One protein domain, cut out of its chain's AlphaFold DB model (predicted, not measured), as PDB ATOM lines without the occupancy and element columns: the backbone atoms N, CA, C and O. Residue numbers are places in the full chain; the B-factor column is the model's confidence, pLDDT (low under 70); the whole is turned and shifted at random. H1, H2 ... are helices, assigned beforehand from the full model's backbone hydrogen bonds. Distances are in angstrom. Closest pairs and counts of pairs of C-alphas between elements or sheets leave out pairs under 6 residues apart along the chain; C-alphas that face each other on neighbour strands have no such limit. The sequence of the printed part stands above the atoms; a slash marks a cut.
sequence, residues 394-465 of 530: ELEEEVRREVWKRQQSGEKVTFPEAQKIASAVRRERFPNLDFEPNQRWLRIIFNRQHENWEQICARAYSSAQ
ATOM      1  N   GLU A 394     -28.387 -52.203  54.904       95.94
ATOM      2  CA  GLU A 394     -27.317 -51.198  54.901       95.94
ATOM      3  C   GLU A 394     -27.120 -50.592  53.505       95.94
ATOM      4  O   GLU A 394     -27.213 -49.380  53.340       95.94
ATOM      5  N   LEU A 395     -26.986 -51.423  52.463       96.88
ATOM      6  CA  LEU A 395     -26.929 -50.951  51.074       96.88
ATOM      7  C   LEU A 395     -28.217 -50.205  50.664       96.88
ATOM      8  O   LEU A 395     -28.149 -49.168  50.011       96.88
ATOM      9  N   GLU A 396     -29.402 -50.689  51.066       96.00
ATOM     10  CA  GLU A 396     -30.685 -49.999  50.833       96.00
ATOM     11  C   GLU A 396     -30.764 -48.627  51.543       96.00
ATOM     12  O   GLU A 396     -31.621 -47.810  51.189       96.00
ATOM     13  N   GLU A 397     -29.932 -48.373  52.558       94.69
ATOM     14  CA  GLU A 397     -29.842 -47.108  53.300       94.69
ATOM     15  C   GLU A 397     -28.757 -46.184  52.760       94.69
ATOM     16  O   GLU A 397     -29.027 -44.999  52.569       94.69
ATOM     17  N   GLU A 398     -27.590 -46.715  52.410       97.19
ATOM     18  CA  GLU A 398     -26.499 -45.927  51.841       97.19
ATOM     19  C   GLU A 398     -26.847 -45.384  50.451       97.19
ATOM     20  O   GLU A 398     -26.687 -44.194  50.187       97.19
ATOM     21  N   VAL A 399     -27.450 -46.216  49.591       97.00
ATOM     22  CA  VAL A 399     -27.952 -45.770  48.280       97.00
ATOM     23  C   VAL A 399     -29.002 -44.670  48.433       97.00
ATOM     24  O   VAL A 399     -29.049 -43.751  47.622       97.00
ATOM     25  N   ARG A 400     -29.823 -44.716  49.490       94.62
ATOM     26  CA  ARG A 400     -30.806 -43.660  49.769       94.62
ATOM     27  C   ARG A 400     -30.129 -42.371  50.220       94.62
ATOM     28  O   ARG A 400     -30.525 -41.311  49.752       94.62
ATOM     29  N   ARG A 401     -29.120 -42.460  51.094       95.75
ATOM     30  CA  ARG A 401     -28.350 -41.301  51.568       95.75
ATOM     31  C   ARG A 401     -27.680 -40.580  50.399       95.75
ATOM     32  O   ARG A 401     -27.809 -39.366  50.296       95.75
ATOM     33  N   GLU A 402     -27.049 -41.321  49.490       97.50
ATOM     34  CA  GLU A 402     -26.332 -40.727  48.355       97.50
ATOM     35  C   GLU A 402     -27.281 -40.168  47.276       97.50
ATOM     36  O   GLU A 402     -27.047 -39.082  46.747       97.50
ATOM     37  N   VAL A 403     -28.406 -40.845  47.000       96.19
ATOM     38  CA  VAL A 403     -29.461 -40.306  46.118       96.19
ATOM     39  C   VAL A 403     -30.083 -39.033  46.706       96.19
ATOM     40  O   VAL A 403     -30.280 -38.064  45.978       96.19
ATOM     41  N   TRP A 404     -30.348 -39.003  48.016       94.62
ATOM     42  CA  TRP A 404     -30.877 -37.819  48.700       94.62
ATOM     43  C   TRP A 404     -29.888 -36.647  48.675       94.62
ATOM     44  O   TRP A 404     -30.276 -35.524  48.370       94.62
ATOM     45  N   LYS A 405     -28.599 -36.911  48.924       96.38
ATOM     46  CA  LYS A 405     -27.523 -35.910  48.873       96.38
ATOM     47  C   LYS A 405     -27.444 -35.223  47.503       96.38
ATOM     48  O   LYS A 405     -27.377 -34.000  47.446       96.38
ATOM     49  N   ARG A 406     -27.537 -35.989  46.409       96.56
ATOM     50  CA  ARG A 406     -27.584 -35.451  45.034       96.56
ATOM     51  C   ARG A 406     -28.861 -34.663  44.738       96.56
ATOM     52  O   ARG A 406     -28.806 -33.605  44.119       96.56
ATOM     53  N   GLN A 407     -30.010 -35.120  45.235       94.19
ATOM     54  CA  GLN A 407     -31.257 -34.353  45.122       94.19
ATOM     55  C   GLN A 407     -31.190 -33.020  45.888       94.19
ATOM     56  O   GLN A 407     -31.731 -32.023  45.414       94.19
ATOM     57  N   GLN A 408     -30.497 -32.971  47.032       93.06
ATOM     58  CA  GLN A 408     -30.266 -31.727  47.777       93.06
ATOM     59  C   GLN A 408     -29.332 -30.749  47.052       93.06
ATOM     60  O   GLN A 408     -29.514 -29.545  47.202       93.06
ATOM     61  N   SER A 409     -28.393 -31.225  46.226       96.50
ATOM     62  CA  SER A 409     -27.585 -30.367  45.344       96.50
ATOM     63  C   SER A 409     -28.290 -29.993  44.029       96.50
ATOM     64  O   SER A 409     -27.639 -29.510  43.108       96.50
ATOM     65  N   GLY A 410     -29.599 -30.245  43.902       95.50
ATOM     66  CA  GLY A 410     -30.381 -29.952  42.694       95.50
ATOM     67  C   GLY A 410     -30.155 -30.919  41.524       95.50
ATOM     68  O   GLY A 410     -30.759 -30.750  40.466       95.50
ATOM     69  N   GLU A 411     -29.330 -31.959  41.692       95.88
ATOM     70  CA  GLU A 411     -29.074 -32.951  40.646       95.88
ATOM     71  C   GLU A 411     -30.322 -33.827  40.448       95.88
ATOM     72  O   GLU A 411     -30.819 -34.489  41.368       95.88
ATOM     73  N   LYS A 412     -30.841 -33.853  39.216       92.88
ATOM     74  CA  LYS A 412     -32.005 -34.665  38.855       92.88
ATOM     75  C   LYS A 412     -31.628 -36.141  38.767       92.88
ATOM     76  O   LYS A 412     -31.354 -36.636  37.683       92.88
ATOM     77  N   VAL A 413     -31.676 -36.863  39.884       95.94
ATOM     78  CA  VAL A 413     -31.373 -38.303  39.887       95.94
ATOM     79  C   VAL A 413     -32.446 -39.092  39.127       95.94
ATOM     80  O   VAL A 413     -33.501 -39.438  39.671       95.94
ATOM     81  N   THR A 414     -32.170 -39.415  37.866       94.75
ATOM     82  CA  THR A 414     -32.994 -40.315  37.057       94.75
ATOM     83  C   THR A 414     -32.809 -41.773  37.484       94.75
ATOM     84  O   THR A 414     -31.936 -42.140  38.273       94.75
ATOM     85  N   PHE A 415     -33.645 -42.661  36.945       93.12
ATOM     86  CA  PHE A 415     -33.605 -44.072  37.312       93.12
ATOM     87  C   PHE A 415     -32.285 -44.786  36.916       93.12
ATOM     88  O   PHE A 415     -31.755 -45.544  37.735       93.12
ATOM     89  N   PRO A 416     -31.701 -44.560  35.716       96.38
ATOM     90  CA  PRO A 416     -30.369 -45.072  35.383       96.38
ATOM     91  C   PRO A 416     -29.256 -44.512  36.281       96.38
ATOM     92  O   PRO A 416     -28.325 -45.241  36.615       96.38
ATOM     93  N   GLU A 417     -29.349 -43.255  36.719       96.50
ATOM     94  CA  GLU A 417     -28.376 -42.656  37.646       96.50
ATOM     95  C   GLU A 417     -28.484 -43.249  39.047       96.50
ATOM     96  O   GLU A 417     -27.462 -43.636  39.606       96.50
ATOM     97  N   ALA A 418     -29.695 -43.464  39.570       96.50
ATOM     98  CA  ALA A 418     -29.897 -44.216  40.810       96.50
ATOM     99  C   ALA A 418     -29.271 -45.626  40.747       96.50
ATOM    100  O   ALA A 418     -28.771 -46.128  41.755       96.50
ATOM    101  N   GLN A 419     -29.238 -46.255  39.564       97.50
ATOM    102  CA  GLN A 419     -28.540 -47.525  39.352       97.50
ATOM    103  C   GLN A 419     -27.013 -47.370  39.313       97.50
ATOM    104  O   GLN A 419     -26.329 -48.156  39.965       97.50
ATOM    105  N   LYS A 420     -26.475 -46.340  38.648       97.94
ATOM    106  CA  LYS A 420     -25.035 -46.016  38.693       97.94
ATOM    107  C   LYS A 420     -24.566 -45.736  40.127       97.94
ATOM    108  O   LYS A 420     -23.563 -46.305  40.549       97.94
ATOM    109  N   ILE A 421     -25.316 -44.925  40.880       97.81
ATOM    110  CA  ILE A 421     -25.066 -44.614  42.297       97.81
ATOM    111  C   ILE A 421     -25.078 -45.902  43.120       97.81
ATOM    112  O   ILE A 421     -24.130 -46.168  43.853       97.81
ATOM    113  N   ALA A 422     -26.093 -46.755  42.953       98.00
ATOM    114  CA  ALA A 422     -26.161 -48.015  43.683       98.00
ATOM    115  C   ALA A 422     -24.984 -48.957  43.390       98.00
ATOM    116  O   ALA A 422     -24.436 -49.549  44.320       98.00
ATOM    117  N   SER A 423     -24.570 -49.082  42.125       98.00
ATOM    118  CA  SER A 423     -23.410 -49.895  41.735       98.00
ATOM    119  C   SER A 423     -22.071 -49.262  42.144       98.00
ATOM    120  O   SER A 423     -21.086 -49.981  42.308       98.00
ATOM    121  N   ALA A 424     -21.993 -47.939  42.328       98.19
ATOM    122  CA  ALA A 424     -20.837 -47.274  42.932       98.19
ATOM    123  C   ALA A 424     -20.762 -47.569  44.439       98.19
ATOM    124  O   ALA A 424     -19.800 -48.188  44.882       98.19
ATOM    125  N   VAL A 425     -21.830 -47.268  45.187       98.25
ATOM    126  CA  VAL A 425     -21.937 -47.518  46.636       98.25
ATOM    127  C   VAL A 425     -21.697 -48.995  46.983       98.25
ATOM    128  O   VAL A 425     -21.002 -49.295  47.954       98.25
ATOM    129  N   ARG A 426     -22.213 -49.935  46.174       98.06
ATOM    130  CA  ARG A 426     -21.944 -51.375  46.337       98.06
ATOM    131  C   ARG A 426     -20.459 -51.706  46.166       98.06
ATOM    132  O   ARG A 426     -19.930 -52.441  46.988       98.06
ATOM    133  N   ARG A 427     -19.787 -51.180  45.136       98.12
ATOM    134  CA  ARG A 427     -18.354 -51.446  44.899       98.12
ATOM    135  C   ARG A 427     -17.450 -50.811  45.957       98.12
ATOM    136  O   ARG A 427     -16.482 -51.440  46.356       98.12
ATOM    137  N   GLU A 428     -17.778 -49.601  46.397       98.19
ATOM    138  CA  GLU A 428     -16.989 -48.827  47.361       98.19
ATOM    139  C   GLU A 428     -17.102 -49.392  48.784       98.19
ATOM    140  O   GLU A 428     -16.089 -49.635  49.431       98.19
ATOM    141  N   ARG A 429     -18.329 -49.627  49.273       97.94
ATOM    142  CA  ARG A 429     -18.569 -49.947  50.694       97.94
ATOM    143  C   ARG A 429     -18.934 -51.398  50.974       97.94
ATOM    144  O   ARG A 429     -18.853 -51.837  52.115       97.94
ATOM    145  N   PHE A 430     -19.324 -52.155  49.949       97.81
ATOM    146  CA  PHE A 430     -19.756 -53.549  50.081       97.81
ATOM    147  C   PHE A 430     -19.109 -54.462  49.015       97.81
ATOM    148  O   PHE A 430     -19.827 -55.218  48.350       97.81
ATOM    149  N   PRO A 431     -17.769 -54.438  48.827       97.50
ATOM    150  CA  PRO A 431     -17.098 -55.159  47.736       97.50
ATOM    151  C   PRO A 431     -17.360 -56.673  47.767       97.50
ATOM    152  O   PRO A 431     -17.559 -57.292  46.724       97.50
ATOM    153  N   ASN A 432     -17.462 -57.253  48.967       97.69
ATOM    154  CA  ASN A 432     -17.720 -58.681  49.189       97.69
ATOM    155  C   ASN A 432     -19.178 -59.101  48.922       97.69
ATOM    156  O   ASN A 432     -19.506 -60.286  48.990       97.69
ATOM    157  N   LEU A 433     -20.085 -58.153  48.664       97.25
ATOM    158  CA  LEU A 433     -21.495 -58.452  48.453       97.25
ATOM    159  C   LEU A 433     -21.732 -58.870  46.999       97.25
ATOM    160  O   LEU A 433     -21.735 -58.016  46.113       97.25
ATOM    161  N   ASP A 434     -21.978 -60.159  46.753       96.31
ATOM    162  CA  ASP A 434     -22.378 -60.685  45.437       96.31
ATOM    163  C   ASP A 434     -23.838 -60.318  45.102       96.31
ATOM    164  O   ASP A 434     -24.778 -61.117  45.164       96.31
ATOM    165  N   PHE A 435     -24.048 -59.033  44.828       97.00
ATOM    166  CA  PHE A 435     -25.327 -58.480  44.420       97.00
ATOM    167  C   PHE A 435     -25.119 -57.285  43.496       97.00
ATOM    168  O   PHE A 435     -24.588 -56.258  43.917       97.00
ATOM    169  N   GLU A 436     -25.616 -57.391  42.263       97.44
ATOM    170  CA  GLU A 436     -25.620 -56.271  41.326       97.44
ATOM    171  C   GLU A 436     -26.965 -55.514  41.370       97.44
ATOM    172  O   GLU A 436     -28.028 -56.107  41.103       97.44
ATOM    173  N   PRO A 437     -26.963 -54.208  41.707       97.12
ATOM    174  CA  PRO A 437     -28.164 -53.384  41.744       97.12
ATOM    175  C   PRO A 437     -28.893 -53.354  40.402       97.12
ATOM    176  O   PRO A 437     -28.389 -52.878  39.387       97.12
ATOM    177  N   ASN A 438     -30.137 -53.833  40.401       96.62
ATOM    178  CA  ASN A 438     -31.001 -53.831  39.223       96.62
ATOM    179  C   ASN A 438     -32.254 -52.978  39.431       96.62
ATOM    180  O   ASN A 438     -32.684 -52.706  40.558       96.62
ATOM    181  N   GLN A 439     -32.898 -52.617  38.320       94.81
ATOM    182  CA  GLN A 439     -34.046 -51.716  38.347       94.81
ATOM    183  C   GLN A 439     -35.228 -52.230  39.176       94.81
ATOM    184  O   GLN A 439     -35.958 -51.452  39.790       94.81
ATOM    185  N   ARG A 440     -35.421 -53.549  39.245       94.44
ATOM    186  CA  ARG A 440     -36.500 -54.130  40.045       94.44
ATOM    187  C   ARG A 440     -36.252 -53.949  41.543       94.44
ATOM    188  O   ARG A 440     -37.207 -53.711  42.276       94.44
ATOM    189  N   TRP A 441     -35.003 -54.067  41.991       95.19
ATOM    190  CA  TRP A 441     -34.623 -53.839  43.385       95.19
ATOM    191  C   TRP A 441     -34.756 -52.360  43.762       95.19
ATOM    192  O   TRP A 441     -35.449 -52.063  44.731       95.19
ATOM    193  N   LEU A 442     -34.238 -51.441  42.944       95.38
ATOM    194  CA  LEU A 442     -34.374 -49.993  43.164       95.38
ATOM    195  C   LEU A 442     -35.843 -49.548  43.271       95.38
ATOM    196  O   LEU A 442     -36.210 -48.899  44.249       95.38
ATOM    197  N   ARG A 443     -36.727 -49.990  42.356       92.88
ATOM    198  CA  ARG A 443     -38.179 -49.721  42.469       92.88
ATOM    199  C   ARG A 443     -38.766 -50.229  43.789       92.88
ATOM    200  O   ARG A 443     -39.659 -49.597  44.337       92.88
ATOM    201  N   ILE A 444     -38.289 -51.361  44.316       90.88
ATOM    202  CA  ILE A 444     -38.742 -51.882  45.615       90.88
ATOM    203  C   ILE A 444     -38.273 -50.986  46.773       90.88
ATOM    204  O   ILE A 444     -39.038 -50.824  47.721       90.88
ATOM    205  N   ILE A 445     -37.073 -50.397  46.718       92.81
ATOM    206  CA  ILE A 445     -36.572 -49.479  47.761       92.81
ATOM    207  C   ILE A 445     -37.402 -48.199  47.795       92.81
ATOM    208  O   ILE A 445     -37.968 -47.883  48.841       92.81
ATOM    209  N   PHE A 446     -37.515 -47.498  46.664       89.69
ATOM    210  CA  PHE A 446     -38.225 -46.218  46.610       89.69
ATOM    211  C   PHE A 446     -39.714 -46.405  46.951       89.69
ATOM    212  O   PHE A 446     -40.215 -45.795  47.895       89.69
ATOM    213  N   ASN A 447     -40.389 -47.399  46.352       86.00
ATOM    214  CA  ASN A 447     -41.793 -47.698  46.676       86.00
ATOM    215  C   ASN A 447     -42.012 -48.112  48.148       86.00
ATOM    216  O   ASN A 447     -43.124 -47.988  48.664       86.00
ATOM    217  N   ARG A 448     -40.989 -48.628  48.852       82.19
ATOM    218  CA  ARG A 448     -41.094 -48.945  50.289       82.19
ATOM    219  C   ARG A 448     -41.132 -47.696  51.166       82.19
ATOM    220  O   ARG A 448     -41.642 -47.809  52.284       82.19
ATOM    221  N   GLN A 449     -40.607 -46.551  50.730       72.06
ATOM    222  CA  GLN A 449     -40.421 -45.382  51.599       72.06
ATOM    223  C   GLN A 449     -41.519 -44.317  51.507       72.06
ATOM    224  O   GLN A 449     -41.463 -43.354  52.255       72.06
ATOM    225  N   HIS A 450     -42.563 -44.516  50.694       57.16
ATOM    226  CA  HIS A 450     -43.638 -43.528  50.447       57.16
ATOM    227  C   HIS A 450     -43.194 -42.209  49.801       57.16
ATOM    228  O   HIS A 450     -44.059 -41.445  49.382       57.16
ATOM    229  N   GLU A 451     -41.895 -42.004  49.594       54.50
ATOM    230  CA  GLU A 451     -41.382 -41.296  48.426       54.50
ATOM    231  C   GLU A 451     -42.052 -41.888  47.182       54.50
ATOM    232  O   GLU A 451     -41.659 -42.945  46.678       54.50
ATOM    233  N   ASN A 452     -43.125 -41.249  46.711       56.66
ATOM    234  CA  ASN A 452     -43.672 -41.603  45.419       56.66
ATOM    235  C   ASN A 452     -42.589 -41.222  44.407       56.66
ATOM    236  O   ASN A 452     -42.285 -40.042  44.246       56.66
ATOM    237  N   TRP A 453     -41.972 -42.210  43.759       63.62
ATOM    238  CA  TRP A 453     -40.904 -41.957  42.793       63.62
ATOM    239  C   TRP A 453     -41.386 -41.028  41.667       63.62
ATOM    240  O   TRP A 453     -40.622 -40.217  41.161       63.62
ATOM    241  N   GLU A 454     -42.684 -41.058  41.355       59.97
ATOM    242  CA  GLU A 454     -43.329 -40.105  40.450       59.97
ATOM    243  C   GLU A 454     -43.346 -38.672  41.002       59.97
ATOM    244  O   GLU A 454     -43.199 -37.749  40.220       59.97
ATOM    245  N   GLN A 455     -43.454 -38.449  42.318       64.44
ATOM    246  CA  GLN A 455     -43.314 -37.117  42.931       64.44
ATOM    247  C   GLN A 455     -41.853 -36.651  42.980       64.44
ATOM    248  O   GLN A 455     -41.605 -35.460  42.818       64.44
ATOM    249  N   ILE A 456     -40.889 -37.564  43.157       60.84
ATOM    250  CA  ILE A 456     -39.456 -37.250  43.011       60.84
ATOM    251  C   ILE A 456     -39.174 -36.826  41.566       60.84
ATOM    252  O   ILE A 456     -38.668 -35.728  41.330       60.84
ATOM    253  N   CYS A 457     -39.572 -37.647  40.591       60.72
ATOM    254  CA  CYS A 457     -39.418 -37.331  39.176       60.72
ATOM    255  C   CYS A 457     -40.219 -36.097  38.756       60.72
ATOM    256  O   CYS A 457     -39.699 -35.319  37.973       60.72
ATOM    257  N   ALA A 458     -41.430 -35.871  39.271       63.44
ATOM    258  CA  ALA A 458     -42.240 -34.699  38.934       63.44
ATOM    259  C   ALA A 458     -41.699 -33.411  39.564       63.44
ATOM    260  O   ALA A 458     -41.710 -32.386  38.892       63.44
ATOM    261  N   ARG A 459     -41.156 -33.446  40.794       62.34
ATOM    262  CA  ARG A 459     -40.397 -32.308  41.347       62.34
ATOM    263  C   ARG A 459     -39.181 -32.003  40.481       62.34
ATOM    264  O   ARG A 459     -39.002 -30.858  40.089       62.34
ATOM    265  N   ALA A 460     -38.411 -33.030  40.120       60.41
ATOM    266  CA  ALA A 460     -37.272 -32.885  39.222       60.41
ATOM    267  C   ALA A 460     -37.684 -32.431  37.807       60.41
ATOM    268  O   ALA A 460     -36.916 -31.746  37.144       60.41
ATOM    269  N   TYR A 461     -38.866 -32.791  37.304       59.12
ATOM    270  CA  TYR A 461     -39.336 -32.347  35.987       59.12
ATOM    271  C   TYR A 461     -39.795 -30.888  36.036       59.12
ATOM    272  O   TYR A 461     -39.288 -30.060  35.282       59.12
ATOM    273  N   SER A 462     -40.664 -30.564  36.999       62.47
ATOM    274  CA  SER A 462     -41.192 -29.221  37.239       62.47
ATOM    275  C   SER A 462     -40.081 -28.205  37.508       62.47
ATOM    276  O   SER A 462     -40.154 -27.099  36.982       62.47
ATOM    277  N   SER A 463     -39.014 -28.579  38.226       56.03
ATOM    278  CA  SER A 463     -37.930 -27.648  38.560       56.03
ATOM    279  C   SER A 463     -37.092 -27.166  37.373       56.03
ATOM    280  O   SER A 463     -36.431 -26.154  37.529       56.03
ATOM    281  N   ALA A 464     -37.126 -27.814  36.196       56.44
ATOM    282  CA  ALA A 464     -36.539 -27.226  34.974       56.44
ATOM    283  C   ALA A 464     -37.571 -26.824  33.915       56.44
ATOM    284  O   ALA A 464     -37.194 -26.554  32.780       56.44
ATOM    285  N   GLN A 465     -38.861 -26.787  34.262       54.53
ATOM    286  CA  GLN A 465     -39.828 -26.015  33.478       54.53
ATOM    287  C   GLN A 465     -39.923 -24.561  33.963       54.53
ATOM    288  O   GLN A 465     -40.398 -23.724  33.211       54.53
TER     289      GLN A 465
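What this domain is: This is residues 394 to 465 of the 530 residues of the protein "Hypothetical protein" of Vitrella brassicaformis (UniProt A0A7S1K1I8). Two helices of equal residue count, H1 and H2, pack on each other and cross at a steep angle; a shorter helix, H3, is set crosswise at the beginning of H2, and a last helix, H4, is near H3 but touches no helix. The outline is elongated, 42 by 22 by 17 A, with the link after H2 towards one end of the long axis and the residues after H4 at the other. The printed part has 72 residues with four named helices, in the order H1, H2, H3, H4, and no named strand: the class is all helix. The whole is compact, with a radius of gyration of the C-alphas of 12.3 A.

How they stand to each other: Start with H1, residues 394 to 408, and H2, residues 415 to 429, which touch; look at Val 399 and Ala 422, their closest C-alphas, 5.4 A apart. The two run opposite ways at a steep tilt of 54 degrees. Now go to H3, residues 439 to 448: H2 touches it with residues 415 to 419 alone, and the closest C-alphas are those of Gln 419 and Gln 439, 7.0 A apart. H3 is about perpendicular to H2, at 88 degrees. H1 and H3 are close but not clearly touching, with the C-alphas of Glu 396 and Ile 445 closest at 6.7 A. Last comes H4, residues 453 to 462, close to H3 but not clearly touching it; the C-alphas of Phe 446 and Trp 453 are the closest, 6.3 A apart, and the lines are about perpendicular, at 87 degrees. H4 is apart from H1 and from H2. Every O i to N i+4 pair is within hydrogen-bond range in H2, H3 and H4, and 10 of 11 are in H1.

Where its parts are: Find C-alpha 394 at (-27.317, -51.198, 54.901); from there H1 runs 20.9 A to C-alpha 408. H2 begins at C-alpha 415, at (-33.605, -44.072, 37.312), and covers 21.0 A to C-alpha 429. H3 runs 14.1 A from C-alpha 439 to C-alpha 448. H4 measures 13.9 A and ends at C-alpha 462, at (-41.192, -29.221, 37.239).

The domain as a whole: Look for the two C-alphas farthest apart at Asn 432 and Gln 465, 42.5 A. The printed part has no cut. The link from H3 to H4 is tight, and those from H1 to H2 and from H2 to H3 are short. The mean pLDDT of the printed part is 87.3; residues 450 to 465 are under 70, and the mean of H4 is 62.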